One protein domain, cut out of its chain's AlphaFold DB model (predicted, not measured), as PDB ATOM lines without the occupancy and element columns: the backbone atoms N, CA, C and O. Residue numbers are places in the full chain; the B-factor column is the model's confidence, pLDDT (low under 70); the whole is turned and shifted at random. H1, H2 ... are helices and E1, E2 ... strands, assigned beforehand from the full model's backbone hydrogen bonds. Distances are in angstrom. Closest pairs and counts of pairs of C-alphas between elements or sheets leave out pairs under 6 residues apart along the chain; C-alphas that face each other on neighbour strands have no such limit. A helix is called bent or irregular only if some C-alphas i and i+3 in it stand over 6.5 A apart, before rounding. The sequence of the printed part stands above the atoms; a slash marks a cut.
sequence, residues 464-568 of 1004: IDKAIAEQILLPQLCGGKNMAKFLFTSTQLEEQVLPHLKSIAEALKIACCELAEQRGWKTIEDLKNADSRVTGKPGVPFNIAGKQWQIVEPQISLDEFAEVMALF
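Overview. This is residues 464 to 568 of the 1004 residues of the protein "Hsp70 family protein" of Aeromonas caviae (UniProt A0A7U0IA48). What shape comes first? A long, kinked helix, H3, and a long ribbon of chain, residues 533 to 557, run side by side along the longest axis, with H1 and H5 crossing over one side. The ribbon folds back at the hairpin E2 and E3, E1 and E4 pair at its other end, and short H4 packs on H5. What is it built of? The printed part has 105 residues, with five named helices and four named strands in the order H1 H2 H3 H4 E1 E2 E3 E4 H5: mostly helix, with two antiparallel sheets, E1 - E4 and E2 - E3. It is compact, with a radius of gyration of the C-alphas of 14.2 A, and only just elongated, spanning 46 by 23 by 20 A.

Arrangement. What does the first helix meet? H1, residues 464 to 478, touches residues 498 to 509 alone of H3, residues 490 to 519, opposite ways at a steep tilt of 66 degrees; the closest C-alphas, of Asp 465 and Ala 505, are 5.0 A apart. H1 and H2, residues 484 to 487, touch only at the corner, the closest C-alphas being those of Cys 478 and Ala 484, 6.0 A apart. Where is the last helix? H5, residues 558 to 568, touches H1, the closest C-alphas being those of Ala 467 and Val 564, 6.7 A apart. It also touches H4, residues 524 to 528, with the C-alphas of Lys 528 and Asp 559 closest at 4.5 A. How do the strands pair? E1, residues 533 to 535, and E4, residues 555 to 557, are antiparallel, with N 534 and O 556 within hydrogen-bond range at 2.8 A. E2, residues 542 to 544, and E3, residues 547 to 549, form an antiparallel hairpin, with N 549 and O 542 at 2.8 A. Are the helix backbones even? H4 has every O i to N i+4 pair within hydrogen-bond range, H1 7 of 11, H3 20 of 26 and H5 5 of 7; H2 is too short for such a pair.

Along the chain. Where does H1 run? It spans 20.0 A from C-alpha 464 at (-15.220, 4.978, 17.326). Is H3 straight? It spans 39.2 A, has a kink of 50 degrees near residue 499 and is only just irregular, with C-alphas 495 and 498 6.9 A apart. Where does H5 end? It spans 15.2 A and ends at C-alpha 568 at (-13.141, 9.365, 11.270).

Size, cuts and confidence. How large is it? The two C-alphas farthest apart, of Gly 520 and Gly 546, are 46.7 A apart. Is anything cut or uncertain? The printed part has no cut and no long link; its mean pLDDT is 89.6, and no printed residue is under 70.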
ATOM      1  N   ILE A 464     -15.290   6.154  18.207       93.06
ATOM      2  CA  ILE A 464     -15.220   4.978  17.326       93.06
ATOM      3  C   ILE A 464     -16.005   3.821  17.961       93.06
ATOM      4  O   ILE A 464     -16.819   3.180  17.295       93.06
ATOM      5  N   ASP A 465     -15.836   3.601  19.269       93.31
ATOM      6  CA  ASP A 465     -16.584   2.578  20.008       93.31
ATOM      7  C   ASP A 465     -18.086   2.866  20.008       93.31
ATOM      8  O   ASP A 465     -18.893   1.951  19.841       93.31
ATOM      9  N   LYS A 466     -18.480   4.138  20.156       90.69
ATOM     10  CA  LYS A 466     -19.881   4.562  20.060       90.69
ATOM     11  C   LYS A 466     -20.437   4.320  18.656       90.69
ATOM     12  O   LYS A 466     -21.519   3.753  18.549       90.69
ATOM     13  N   ALA A 467     -19.699   4.656  17.598       92.25
ATOM     14  CA  ALA A 467     -20.125   4.419  16.221       92.25
ATOM     15  C   ALA A 467     -20.313   2.921  15.929       92.25
ATOM     16  O   ALA A 467     -21.343   2.521  15.389       92.25
ATOM     17  N   ILE A 468     -19.385   2.063  16.365       94.81
ATOM     18  CA  ILE A 468     -19.542   0.602  16.256       94.81
ATOM     19  C   ILE A 468     -20.752   0.129  17.077       94.81
ATOM     20  O   ILE A 468     -21.565  -0.666  16.594       94.81
ATOM     21  N   ALA A 469     -20.916   0.630  18.304       93.44
ATOM     22  CA  ALA A 469     -22.039   0.274  19.163       93.44
ATOM     23  C   ALA A 469     -23.392   0.648  18.538       93.44
ATOM     24  O   ALA A 469     -24.294  -0.184  18.506       93.44
ATOM     25  N   GLU A 470     -23.537   1.865  18.016       91.25
ATOM     26  CA  GLU A 470     -24.784   2.390  17.448       91.25
ATOM     27  C   GLU A 470     -25.108   1.816  16.073       91.25
ATOM     28  O   GLU A 470     -26.264   1.507  15.784       91.25
ATOM     29  N   GLN A 471     -24.103   1.686  15.211       89.75
ATOM     30  CA  GLN A 471     -24.335   1.422  13.794       89.75
ATOM     31  C   GLN A 471     -24.210  -0.059  13.439       89.75
ATOM     32  O   GLN A 471     -24.838  -0.506  12.479       89.75
ATOM     33  N   ILE A 472     -23.457  -0.828  14.233       93.00
ATOM     34  CA  ILE A 472     -23.172  -2.244  13.970       93.00
ATOM     35  C   ILE A 472     -23.820  -3.144  15.027       93.00
ATOM     36  O   ILE A 472     -24.596  -4.040  14.684       93.00
ATOM     37  N   LEU A 473     -23.573  -2.892  16.317       95.06
ATOM     38  CA  LEU A 473     -24.034  -3.781  17.396       95.06
ATOM     39  C   LEU A 473     -25.499  -3.565  17.787       95.06
ATOM     40  O   LEU A 473     -26.225  -4.525  18.046       95.06
ATOM     41  N   LEU A 474     -25.974  -2.323  17.817       93.44
ATOM     42  CA  LEU A 474     -27.353  -2.006  18.177       93.44
ATOM     43  C   LEU A 474     -28.373  -2.621  17.196       93.44
ATOM     44  O   LEU A 474     -29.371  -3.174  17.671       93.44
ATOM     45  N   PRO A 475     -28.143  -2.640  15.865       92.69
ATOM     46  CA  PRO A 475     -28.974  -3.405  14.937       92.69
ATOM     47  C   PRO A 475     -28.976  -4.911  15.212       92.69
ATOM     48  O   PRO A 475     -30.037  -5.526  15.102       92.69
ATOM     49  N   GLN A 476     -27.835  -5.497  15.599       94.38
ATOM     50  CA  GLN A 476     -27.741  -6.917  15.970       94.38
ATOM     51  C   GLN A 476     -28.549  -7.221  17.238       94.38
ATOM     52  O   GLN A 476     -29.248  -8.230  17.293       94.38
ATOM     53  N   LEU A 477     -28.529  -6.320  18.227       93.69
ATOM     54  CA  LEU A 477     -29.336  -6.438  19.446       93.69
ATOM     55  C   LEU A 477     -30.842  -6.288  19.168       93.69
ATOM     56  O   LEU A 477     -31.664  -6.994  19.752       93.69
ATOM     57  N   CYS A 478     -31.218  -5.338  18.308       91.38
ATOM     58  CA  CYS A 478     -32.617  -4.959  18.090       91.38
ATOM     59  C   CYS A 478     -33.308  -5.724  16.951       91.38
ATOM     60  O   CYS A 478     -34.515  -5.557  16.763       91.38
ATOM     61  N   GLY A 479     -32.568  -6.512  16.167       87.06
ATOM     62  CA  GLY A 479     -33.081  -7.193  14.976       87.06
ATOM     63  C   GLY A 479     -33.305  -6.269  13.768       87.06
ATOM     64  O   GLY A 479     -34.157  -6.563  12.934       87.06
ATOM     65  N   GLY A 480     -32.585  -5.141  13.667       85.25
ATOM     66  CA  GLY A 480     -32.632  -4.250  12.498       85.25
ATOM     67  C   GLY A 480     -32.209  -2.795  12.755       85.25
ATOM     68  O   GLY A 480     -32.378  -2.273  13.857       85.25
ATOM     69  N   LYS A 481     -31.713  -2.110  11.706       76.06
ATOM     70  CA  LYS A 481     -31.083  -0.766  11.774       76.06
ATOM     71  C   LYS A 481     -31.950   0.339  12.394       76.06
ATOM     72  O   LYS A 481     -31.430   1.243  13.025       76.06
ATOM     73  N   ASN A 482     -33.273   0.253  12.264       77.62
ATOM     74  CA  ASN A 482     -34.198   1.305  12.703       77.62
ATOM     75  C   ASN A 482     -35.067   0.913  13.906       77.62
ATOM     76  O   ASN A 482     -36.051   1.593  14.197       77.62
ATOM     77  N   MET A 483     -34.747  -0.195  14.578       82.44
ATOM     78  CA  MET A 483     -35.596  -0.738  15.641       82.44
ATOM     79  C   MET A 483     -35.360  -0.075  17.001       82.44
ATOM     80  O   MET A 483     -36.311   0.084  17.763       82.44
ATOM     81  N   ALA A 484     -34.140   0.388  17.285       83.69
ATOM     82  CA  ALA A 484     -33.767   0.928  18.595       83.69
ATOM     83  C   ALA A 484     -34.674   2.074  19.076       83.69
ATOM     84  O   ALA A 484     -35.174   2.026  20.197       83.69
ATOM     85  N   LYS A 485     -34.989   3.041  18.204       77.75
ATOM     86  CA  LYS A 485     -35.876   4.183  18.515       77.75
ATOM     87  C   LYS A 485     -37.309   3.796  18.897       77.75
ATOM     88  O   LYS A 485     -38.045   4.599  19.462       77.75
ATOM     89  N   PHE A 486     -37.737   2.579  18.553       79.12
ATOM     90  CA  PHE A 486     -39.049   2.045  18.921       79.12
ATOM     91  C   PHE A 486     -39.014   1.191  20.188       79.12
ATOM     92  O   PHE A 486     -40.080   0.895  20.730       79.12
ATOM     93  N   LEU A 487     -37.823   0.773  20.615       82.94
ATOM     94  CA  LEU A 487     -37.596  -0.117  21.748       82.94
ATOM     95  C   LEU A 487     -37.143   0.646  22.997       82.94
ATOM     96  O   LEU A 487     -37.465   0.222  24.104       82.94
ATOM     97  N   PHE A 488     -36.435   1.763  22.816       86.25
ATOM     98  CA  PHE A 488     -35.800   2.525  23.888       86.25
ATOM     99  C   PHE A 488     -36.105   4.022  23.772       86.25
ATOM    100  O   PHE A 488     -36.200   4.564  22.669       86.25
ATOM    101  N   THR A 489     -36.235   4.701  24.916       81.62
ATOM    102  CA  THR A 489     -36.152   6.173  24.972       81.62
ATOM    103  C   THR A 489     -34.709   6.628  24.743       81.62
ATOM    104  O   THR A 489     -33.785   5.832  24.911       81.62
ATOM    105  N   SER A 490     -34.476   7.898  24.416       76.38
ATOM    106  CA  SER A 490     -33.124   8.442  24.239       76.38
ATOM    107  C   SER A 490     -32.301   8.338  25.517       76.38
ATOM    108  O   SER A 490     -31.155   7.905  25.463       76.38
ATOM    109  N   THR A 491     -32.903   8.608  26.680       74.75
ATOM    110  CA  THR A 491     -32.236   8.364  27.971       74.75
ATOM    111  C   THR A 491     -31.875   6.888  28.169       74.75
ATOM    112  O   THR A 491     -30.770   6.577  28.594       74.75
ATOM    113  N   GLN A 492     -32.775   5.949  27.854       83.38
ATOM    114  CA  GLN A 492     -32.473   4.516  27.974       83.38
ATOM    115  C   GLN A 492     -31.377   4.086  27.000       83.38
ATOM    116  O   GLN A 492     -30.511   3.297  27.364       83.38
ATOM    117  N   LEU A 493     -31.404   4.594  25.772       85.44
ATOM    118  CA  LEU A 493     -30.406   4.283  24.766       85.44
ATOM    119  C   LEU A 493     -29.019   4.767  25.215       85.44
ATOM    120  O   LEU A 493     -28.106   3.955  25.308       85.44
ATOM    121  N   GLU A 494     -28.889   6.046  25.571       80.94
ATOM    122  CA  GLU A 494     -27.610   6.676  25.933       80.94
ATOM    123  C   GLU A 494     -27.080   6.234  27.306       80.94
ATOM    124  O   GLU A 494     -25.885   6.000  27.455       80.94
ATOM    125  N   GLU A 495     -27.941   6.084  28.318       77.31
ATOM    126  CA  GLU A 495     -27.500   5.811  29.696       77.31
ATOM    127  C   GLU A 495     -27.553   4.326  30.077       77.31
ATOM    128  O   GLU A 495     -26.955   3.933  31.079       77.31
ATOM    129  N   GLN A 496     -28.277   3.489  29.323       80.94
ATOM    130  CA  GLN A 496     -28.428   2.064  29.642       80.94
ATOM    131  C   GLN A 496     -27.973   1.156  28.501       80.94
ATOM    132  O   GLN A 496     -27.182   0.268  28.761       80.94
ATOM    133  N   VAL A 497     -28.401   1.340  27.251       87.88
ATOM    134  CA  VAL A 497     -28.088   0.377  26.172       87.88
ATOM    135  C   VAL A 497     -26.667   0.551  25.635       87.88
ATOM    136  O   VAL A 497     -25.877  -0.393  25.664       87.88
ATOM    137  N   LEU A 498     -26.326   1.747  25.150       88.69
ATOM    138  CA  LEU A 498     -25.033   2.022  24.523       88.69
ATOM    139  C   LEU A 498     -23.846   1.757  25.456       88.69
ATOM    140  O   LEU A 498     -22.887   1.153  24.980       88.69
ATOM    141  N   PRO A 499     -23.887   2.075  26.766       84.44
ATOM    142  CA  PRO A 499     -22.795   1.730  27.673       84.44
ATOM    143  C   PRO A 499     -22.466   0.229  27.710       84.44
ATOM    144  O   PRO A 499     -21.291  -0.118  27.801       84.44
ATOM    145  N   HIS A 500     -23.461  -0.663  27.574       84.88
ATOM    146  CA  HIS A 500     -23.221  -2.115  27.511       84.88
ATOM    147  C   HIS A 500     -22.625  -2.548  26.166       84.88
ATOM    148  O   HIS A 500     -21.823  -3.475  26.116       84.88
ATOM    149  N   LEU A 501     -23.007  -1.891  25.068       90.94
ATOM    150  CA  LEU A 501     -22.490  -2.210  23.735       90.94
ATOM    151  C   LEU A 501     -21.085  -1.637  23.500       90.94
ATOM    152  O   LEU A 501     -20.288  -2.260  22.803       90.94
ATOM    153  N   LYS A 502     -20.752  -0.489  24.103       89.56
ATOM    154  CA  LYS A 502     -19.452   0.182  23.939       89.56
ATOM    155  C   LYS A 502     -18.268  -0.681  24.384       89.56
ATOM    156  O   LYS A 502     -17.248  -0.682  23.708       89.56
ATOM    157  N   SER A 503     -18.390  -1.451  25.466       85.12
ATOM    158  CA  SER A 503     -17.295  -2.324  25.934       85.12
ATOM    159  C   SER A 503     -17.014  -3.500  24.986       85.12
ATOM    160  O   SER A 503     -15.887  -3.992  24.904       85.12
ATOM    161  N   ILE A 504     -18.034  -3.947  24.250       91.81
ATOM    162  CA  ILE A 504     -17.911  -4.962  23.198       91.81
ATOM    163  C   ILE A 504     -17.328  -4.323  21.935       91.81
ATOM    164  O   ILE A 504     -16.426  -4.889  21.320       91.81
ATOM    165  N   ALA A 505     -17.805  -3.128  21.582       94.75
ATOM    166  CA  ALA A 505     -17.292  -2.343  20.467       94.75
ATOM    167  C   ALA A 505     -15.792  -2.038  20.606       94.75
ATOM    168  O   ALA A 505     -15.058  -2.253  19.647       94.75
ATOM    169  N   GLU A 506     -15.328  -1.646  21.800       92.62
ATOM    170  CA  GLU A 506     -13.907  -1.421  22.112       92.62
ATOM    171  C   GLU A 506     -13.065  -2.663  21.786       92.62
ATOM    172  O   GLU A 506     -12.050  -2.574  21.091       92.62
ATOM    173  N   ALA A 507     -13.513  -3.844  22.222       92.00
ATOM    174  CA  ALA A 507     -12.806  -5.097  21.968       92.00
ATOM    175  C   ALA A 507     -12.783  -5.473  20.477       92.00
ATOM    176  O   ALA A 507     -11.753  -5.919  19.972       92.00
ATOM    177  N   LEU A 508     -13.894  -5.271  19.764       95.88
ATOM    178  CA  LEU A 508     -13.972  -5.509  18.321       95.88
ATOM    179  C   LEU A 508     -13.072  -4.545  17.537       95.88
ATOM    180  O   LEU A 508     -12.327  -4.990  16.667       95.88
ATOM    181  N   LYS A 509     -13.088  -3.251  17.880       96.19
ATOM    182  CA  LYS A 509     -12.219  -2.218  17.295       96.19
ATOM    183  C   LYS A 509     -10.750  -2.609  17.412       96.19
ATOM    184  O   LYS A 509     -10.035  -2.573  16.413       96.19
ATOM    185  N   ILE A 510     -10.308  -2.980  18.616       94.69
ATOM    186  CA  ILE A 510      -8.916  -3.379  18.874       94.69
ATOM    187  C   ILE A 510      -8.554  -4.598  18.025       94.69
ATOM    188  O   ILE A 510      -7.568  -4.551  17.298       94.69
ATOM    189  N   ALA A 511      -9.387  -5.641  18.025       95.62
ATOM    190  CA  ALA A 511      -9.136  -6.847  17.238       95.62
ATOM    191  C   ALA A 511      -9.082  -6.575  15.718       95.62
ATOM    192  O   ALA A 511      -8.245  -7.146  15.018       95.62
ATOM    193  N   CYS A 512      -9.921  -5.674  15.196       96.44
ATOM    194  CA  CYS A 512      -9.830  -5.223  13.805       96.44
ATOM    195  C   CYS A 512      -8.522  -4.464  13.525       96.44
ATOM    196  O   CYS A 512      -7.896  -4.704  12.492       96.44
ATOM    197  N   CYS A 513      -8.089  -3.581  14.433       95.62
ATOM    198  CA  CYS A 513      -6.830  -2.840  14.299       95.62
ATOM    199  C   CYS A 513      -5.611  -3.770  14.343       95.62
ATOM    200  O   CYS A 513      -4.722  -3.640  13.507       95.62
ATOM    201  N   GLU A 514      -5.585  -4.735  15.265       94.81
ATOM    202  CA  GLU A 514      -4.519  -5.738  15.367       94.81
ATOM    203  C   GLU A 514      -4.427  -6.588  14.097       94.81
ATOM    204  O   GLU A 514      -3.334  -6.821  13.579       94.81
ATOM    205  N   LEU A 515      -5.573  -7.019  13.559       94.25
ATOM    206  CA  LEU A 515      -5.620  -7.758  12.302       94.25
ATOM    207  C   LEU A 515      -5.100  -6.909  11.132       94.25
ATOM    208  O   LEU A 515      -4.322  -7.409  10.319       94.25
ATOM    209  N   ALA A 516      -5.493  -5.635  11.056       94.44
ATOM    210  CA  ALA A 516      -5.008  -4.712  10.036       94.44
ATOM    211  C   ALA A 516      -3.487  -4.507  10.133       94.44
ATOM    212  O   ALA A 516      -2.790  -4.628   9.126       94.44
ATOM    213  N   GLU A 517      -2.956  -4.299  11.341       93.50
ATOM    214  CA  GLU A 517      -1.521  -4.138  11.592       93.50
ATOM    215  C   GLU A 517      -0.736  -5.392  11.172       93.50
ATOM    216  O   GLU A 517       0.222  -5.296  10.406       93.50
ATOM    217  N   GLN A 518      -1.187  -6.586  11.580       93.69
ATOM    218  CA  GLN A 518      -0.558  -7.867  11.218       93.69
ATOM    219  C   GLN A 518      -0.519  -8.108   9.704       93.69
ATOM    220  O   GLN A 518       0.396  -8.761   9.198       93.69
ATOM    221  N   ARG A 519      -1.522  -7.612   8.975       93.38
ATOM    222  CA  ARG A 519      -1.623  -7.738   7.515       93.38
ATOM    223  C   ARG A 519      -0.981  -6.575   6.759       93.38
ATOM    224  O   ARG A 519      -0.882  -6.646   5.536       93.38
ATOM    225  N   GLY A 520      -0.538  -5.530   7.458       93.81
ATOM    226  CA  GLY A 520      -0.021  -4.304   6.853       93.81
ATOM    227  C   GLY A 520      -1.087  -3.471   6.133       93.81
ATOM    228  O   GLY A 520      -0.733  -2.665   5.274       93.81
ATOM    229  N   TRP A 521      -2.366  -3.660   6.463       95.00
ATOM    230  CA  TRP A 521      -3.491  -2.910   5.904       95.00
ATOM    231  C   TRP A 521      -3.596  -1.539   6.564       95.00
ATOM    232  O   TRP A 521      -3.657  -1.425   7.788       95.00
ATOM    233  N   LYS A 522      -3.588  -0.488   5.744       93.94
ATOM    234  CA  LYS A 522      -3.465   0.905   6.208       93.94
ATOM    235  C   LYS A 522      -4.526   1.830   5.622       93.94
ATOM    236  O   LYS A 522      -4.649   2.964   6.074       93.94
ATOM    237  N   THR A 523      -5.275   1.372   4.625       95.81
ATOM    238  CA  THR A 523      -6.285   2.167   3.918       95.81
ATOM    239  C   THR A 523      -7.684   1.589   4.099       95.81
ATOM    240  O   THR A 523      -7.854   0.425   4.466       95.81
ATOM    241  N   ILE A 524      -8.702   2.407   3.826       94.88
ATOM    242  CA  ILE A 524     -10.099   1.958   3.785       94.88
ATOM    243  C   ILE A 524     -10.269   0.881   2.706       94.88
ATOM    244  O   ILE A 524     -10.932  -0.127   2.937       94.88
ATOM    245  N   GLU A 525      -9.620   1.047   1.553       94.06
ATOM    246  CA  GLU A 525      -9.653   0.087   0.450       94.06
ATOM    247  C   GLU A 525      -9.056  -1.273   0.831       94.06
ATOM    248  O   GLU A 525      -9.612  -2.305   0.453       94.06
ATOM    249  N   ASP A 526      -7.966  -1.302   1.607       94.12
ATOM    250  CA  ASP A 526      -7.373  -2.558   2.087       94.12
ATOM    251  C   ASP A 526      -8.379  -3.377   2.906       94.12
ATOM    252  O   ASP A 526      -8.486  -4.591   2.730       94.12
ATOM    253  N   LEU A 527      -9.141  -2.705   3.776       93.38
ATOM    254  CA  LEU A 527     -10.142  -3.343   4.630       93.38
ATOM    255  C   LEU A 527     -11.381  -3.792   3.847       93.38
ATOM    256  O   LEU A 527     -11.858  -4.903   4.063       93.38
ATOM    257  N   LYS A 528     -11.881  -2.969   2.914       91.12
ATOM    258  CA  LYS A 528     -13.049  -3.312   2.078       91.12
ATOM    259  C   LYS A 528     -12.809  -4.532   1.192       91.12
ATOM    260  O   LYS A 528     -13.727  -5.299   0.921       91.12
ATOM    261  N   ASN A 529     -11.569  -4.723   0.752       84.69
ATOM    262  CA  ASN A 529     -11.184  -5.874  -0.061       84.69
ATOM    263  C   ASN A 529     -10.991  -7.162   0.760       84.69
ATOM    264  O   ASN A 529     -10.761  -8.227   0.182       84.69
ATOM    265  N   ALA A 530     -11.066  -7.088   2.092       81.75
ATOM    266  CA  ALA A 530     -10.874  -8.227   2.971       81.75
ATOM    267  C   ALA A 530     -12.217  -8.872   3.357       81.75
ATOM    268  O   ALA A 530     -13.011  -8.307   4.107       81.75
ATOM    269  N   ASP A 531     -12.446 -10.111   2.913       78.50
ATOM    270  CA  ASP A 531     -13.606 -10.912   3.327       78.50
ATOM    271  C   ASP A 531     -13.331 -11.579   4.684       78.50
ATOM    272  O   ASP A 531     -12.986 -12.758   4.791       78.50
ATOM    273  N   SER A 532     -13.326 -10.784   5.753       88.38
ATOM    274  CA  SER A 532     -13.066 -11.267   7.111       88.38
ATOM    275  C   SER A 532     -13.997 -10.619   8.128       88.38
ATOM    276  O   SER A 532     -14.388  -9.456   8.005       88.38
ATOM    277  N   ARG A 533     -14.347 -11.401   9.152       93.25
ATOM    278  CA  ARG A 533     -15.191 -10.993  10.277       93.25
ATOM    279  C   ARG A 533     -14.463 -11.224  11.589       93.25
ATOM    280  O   ARG A 533     -13.761 -12.220  11.750       93.25
ATOM    281  N   VAL A 534     -14.678 -10.311  12.523       95.31
ATOM    282  CA  VAL A 534     -14.226 -10.413  13.905       95.31
ATOM    283  C   VAL A 534     -15.449 -10.656  14.782       95.31
ATOM    284  O   VAL A 534     -16.430  -9.917  14.708       95.31
ATOM    285  N   THR A 535     -15.382 -11.697  15.609       94.75
ATOM    286  CA  THR A 535     -16.448 -12.073  16.545       94.75
ATOM    287  C   THR A 535     -16.022 -11.743  17.969       94.75
ATOM    288  O   THR A 535     -14.932 -12.111  18.405       94.75
ATOM    289  N   GLY A 536     -16.888 -11.040  18.693       90.50
ATOM    290  CA  GLY A 536     -16.696 -10.656  20.084       90.50
ATOM    291  C   GLY A 536     -17.311 -11.660  21.057       90.50
ATOM    292  O   GLY A 536     -18.001 -12.605  20.674       90.50
ATOM    293  N   LYS A 537     -17.077 -11.439  22.352       88.81
ATOM    294  CA  LYS A 537     -17.708 -12.226  23.418       88.81
ATOM    295  C   LYS A 537     -19.185 -11.839  23.579       88.81
ATOM    296  O   LYS A 537     -19.511 -10.671  23.364       88.81
ATOM    297  N   PRO A 538     -20.062 -12.764  24.015       88.19
ATOM    298  CA  PRO A 538     -21.435 -12.425  24.378       88.19
ATOM    299  C   PRO A 538     -21.471 -11.294  25.412       88.19
ATOM    300  O   PRO A 538     -20.699 -11.303  26.371       88.19
ATOM    301  N   GLY A 539     -22.381 -10.338  25.234       84.88
ATOM    302  CA  GLY A 539     -22.579  -9.259  26.198       84.88
ATOM    303  C   GLY A 539     -23.243  -9.746  27.482       84.88
ATOM    304  O   GLY A 539     -23.918 -10.779  27.492       84.88
ATOM    305  N   VAL A 540     -23.110  -8.982  28.566       84.06
ATOM    306  CA  VAL A 540     -23.863  -9.249  29.798       84.06
ATOM    307  C   VAL A 540     -25.346  -8.943  29.612       84.06
ATOM    308  O   VAL A 540     -25.685  -7.907  29.037       84.06
ATOM    309  N   PRO A 541     -26.249  -9.808  30.111       86.56
ATOM    310  CA  PRO A 541     -27.667  -9.506  30.112       86.56
ATOM    311  C   PRO A 541     -27.999  -8.285  30.977       86.56
ATOM    312  O   PRO A 541     -27.598  -8.213  32.137       86.56
ATOM    313  N   PHE A 542     -28.819  -7.377  30.458       84.56
ATOM    314  CA  PHE A 542     -29.300  -6.199  31.185       84.56
ATOM    315  C   PHE A 542     -30.819  -6.046  31.065       84.56
ATOM    316  O   PHE A 542     -31.438  -6.537  30.122       84.56
ATOM    317  N   ASN A 543     -31.444  -5.377  32.039       82.75
ATOM    318  CA  ASN A 543     -32.900  -5.231  32.113       82.75
ATOM    319  C   ASN A 543     -33.335  -3.801  31.798       82.75
ATOM    320  O   ASN A 543     -32.907  -2.861  32.462       82.75
ATOM    321  N   ILE A 544     -34.266  -3.648  30.856       81.69
ATOM    322  CA  ILE A 544     -34.924  -2.374  30.554       81.69
ATOM    323  C   ILE A 544     -36.431  -2.586  30.613       81.69
ATOM    324  O   ILE A 544     -36.976  -3.436  29.911       81.69
ATOM    325  N   ALA A 545     -37.104  -1.812  31.469       76.81
ATOM    326  CA  ALA A 545     -38.556  -1.866  31.659       76.81
ATOM    327  C   ALA A 545     -39.101  -3.294  31.907       76.81
ATOM    328  O   ALA A 545     -40.155  -3.664  31.400       76.81
ATOM    329  N   GLY A 546     -38.365  -4.111  32.671       79.94
ATOM    330  CA  GLY A 546     -38.749  -5.492  32.995       79.94
ATOM    331  C   GLY A 546     -38.464  -6.523  31.895       79.94
ATOM    332  O   GLY A 546     -38.720  -7.705  32.107       79.94
ATOM    333  N   LYS A 547     -37.911  -6.109  30.748       87.50
ATOM    334  CA  LYS A 547     -37.446  -7.002  29.683       87.50
ATOM    335  C   LYS A 547     -35.926  -7.151  29.735       87.50
ATOM    336  O   LYS A 547     -35.215  -6.151  29.832       87.50
ATOM    337  N   GLN A 548     -35.450  -8.386  29.624       90.94
ATOM    338  CA  GLN A 548     -34.026  -8.706  29.549       90.94
ATOM    339  C   GLN A 548     -33.518  -8.599  28.104       90.94
ATOM    340  O   GLN A 548     -34.190  -9.032  27.164       90.94
ATOM    341  N   TRP A 549     -32.331  -8.027  27.943       91.19
ATOM    342  CA  TRP A 549     -31.645  -7.795  26.677       91.19
ATOM    343  C   TRP A 549     -30.226  -8.347  26.753       91.19
ATOM    344  O   TRP A 549     -29.571  -8.213  27.782       91.19
ATOM    345  N   GLN A 550     -29.757  -8.960  25.669       91.88
ATOM    346  CA  GLN A 550     -28.397  -9.476  25.557       91.88
ATOM    347  C   GLN A 550     -28.012  -9.592  24.080       91.88
ATOM    348  O   GLN A 550     -28.806 -10.077  23.274       91.88
ATOM    349  N   ILE A 551     -26.789  -9.187  23.736       90.44
ATOM    350  CA  ILE A 551     -26.188  -9.517  22.441       90.44
ATOM    351  C   ILE A 551     -25.412 -10.828  22.584       90.44
ATOM    352  O   ILE A 551     -24.500 -10.930  23.403       90.44
ATOM    353  N   VAL A 552     -25.827 -11.859  21.848       89.06
ATOM    354  CA  VAL A 552     -25.305 -13.225  22.033       89.06
ATOM    355  C   VAL A 552     -24.023 -13.445  21.236       89.06
ATOM    356  O   VAL A 552     -23.054 -13.962  21.777       89.06
ATOM    357  N   GLU A 553     -23.997 -13.020  19.976       92.19
ATOM    358  CA  GLU A 553     -22.861 -13.223  19.076       92.19
ATOM    359  C   GLU A 553     -22.532 -11.910  18.354       92.19
ATOM    360  O   GLU A 553     -22.919 -11.720  17.201       92.19
ATOM    361  N   PRO A 554     -21.894 -10.950  19.045       94.81
ATOM    362  CA  PRO A 554     -21.542  -9.680  18.430       94.81
ATOM    363  C   PRO A 554     -20.459  -9.890  17.374       94.81
ATOM    364  O   PRO A 554     -19.431 -10.510  17.646       94.81
ATOM    365  N   GLN A 555     -20.668  -9.348  16.179       95.62
ATOM    366  CA  GLN A 555     -19.711  -9.454  15.079       95.62
ATOM    367  C   GLN A 555     -19.537  -8.123  14.349       95.62
ATOM    368  O   GLN A 555     -20.450  -7.300  14.319       95.62
ATOM    369  N   ILE A 556     -18.382  -7.938  13.715       96.31
ATOM    370  CA  ILE A 556     -18.125  -6.854  12.762       96.31
ATOM    371  C   ILE A 556     -17.318  -7.403  11.580       96.31
ATOM    372  O   ILE A 556     -16.356  -8.150  11.763       96.31
ATOM    373  N   SER A 557     -17.725  -7.080  10.356       95.62
ATOM    374  CA  SER A 557     -16.917  -7.324   9.156       95.62
ATOM    375  C   SER A 557     -15.895  -6.212   8.938       95.62
ATOM    376  O   SER A 557     -16.083  -5.087   9.398       95.62
ATOM    377  N   LEU A 558     -14.806  -6.502   8.226       95.06
ATOM    378  CA  LEU A 558     -13.813  -5.469   7.913       95.06
ATOM    379  C   LEU A 558     -14.353  -4.377   6.988       95.06
ATOM    380  O   LEU A 558     -13.924  -3.238   7.124       95.06
ATOM    381  N   ASP A 559     -15.333  -4.681   6.134       93.56
ATOM    382  CA  ASP A 559     -16.059  -3.675   5.350       93.56
ATOM    383  C   ASP A 559     -16.881  -2.738   6.253       93.56
ATOM    384  O   ASP A 559     -16.764  -1.518   6.159       93.56
ATOM    385  N   GLU A 560     -17.622  -3.286   7.223       94.62
ATOM    386  CA  GLU A 560     -18.330  -2.479   8.230       94.62
ATOM    387  C   GLU A 560     -17.360  -1.635   9.069       94.62
ATOM    388  O   GLU A 560     -17.631  -0.466   9.342       94.62
ATOM    389  N   PHE A 561     -16.212  -2.200   9.457       95.88
ATOM    390  CA  PHE A 561     -15.174  -1.451  10.163       95.88
ATOM    391  C   PHE A 561     -14.569  -0.350   9.282       95.88
ATOM    392  O   PHE A 561     -14.327   0.751   9.771       95.88
ATOM    393  N   ALA A 562     -14.380  -0.601   7.985       94.94
ATOM    394  CA  ALA A 562     -13.913   0.390   7.022       94.94
ATOM    395  C   ALA A 562     -14.912   1.547   6.879       94.94
ATOM    396  O   ALA A 562     -14.510   2.704   6.919       94.94
ATOM    397  N   GLU A 563     -16.211   1.263   6.779       93.00
ATOM    398  CA  GLU A 563     -17.255   2.295   6.740       93.00
ATOM    399  C   GLU A 563     -17.257   3.152   8.011       93.00
ATOM    400  O   GLU A 563     -17.336   4.377   7.920       93.00
ATOM    401  N   VAL A 564     -17.098   2.533   9.189       93.81
ATOM    402  CA  VAL A 564     -16.939   3.281  10.444       93.81
ATOM    403  C   VAL A 564     -15.690   4.152  10.383       93.81
ATOM    404  O   VAL A 564     -15.783   5.348  10.624       93.81
ATOM    405  N   MET A 565     -14.529   3.595  10.037       94.75
ATOM    406  CA  MET A 565     -13.273   4.349  10.014       94.75
ATOM    407  C   MET A 565     -13.281   5.487   8.993       94.75
ATOM    408  O   MET A 565     -12.690   6.530   9.258       94.75
ATOM    409  N   ALA A 566     -13.975   5.329   7.865       93.12
ATOM    410  CA  ALA A 566     -14.103   6.359   6.842       93.12
ATOM    411  C   ALA A 566     -14.723   7.656   7.392       93.12
ATOM    412  O   ALA A 566     -14.258   8.738   7.028       93.12
ATOM    413  N   LEU A 567     -15.670   7.555   8.336       90.25
ATOM    414  CA  LEU A 567     -16.211   8.708   9.064       90.25
ATOM    415  C   LEU A 567     -15.121   9.496   9.804       90.25
ATOM    416  O   LEU A 567     -15.147  10.724   9.825       90.25
ATOM    417  N   PHE A 568     -14.166   8.782  10.407       92.50
ATOM    418  CA  PHE A 568     -13.141   9.365  11.270       92.50
ATOM    419  C   PHE A 568     -11.924   9.894  10.514       92.50
ATOM    420  O   PHE A 568     -11.147  10.642  11.093       92.50
TER     421      PHE A 568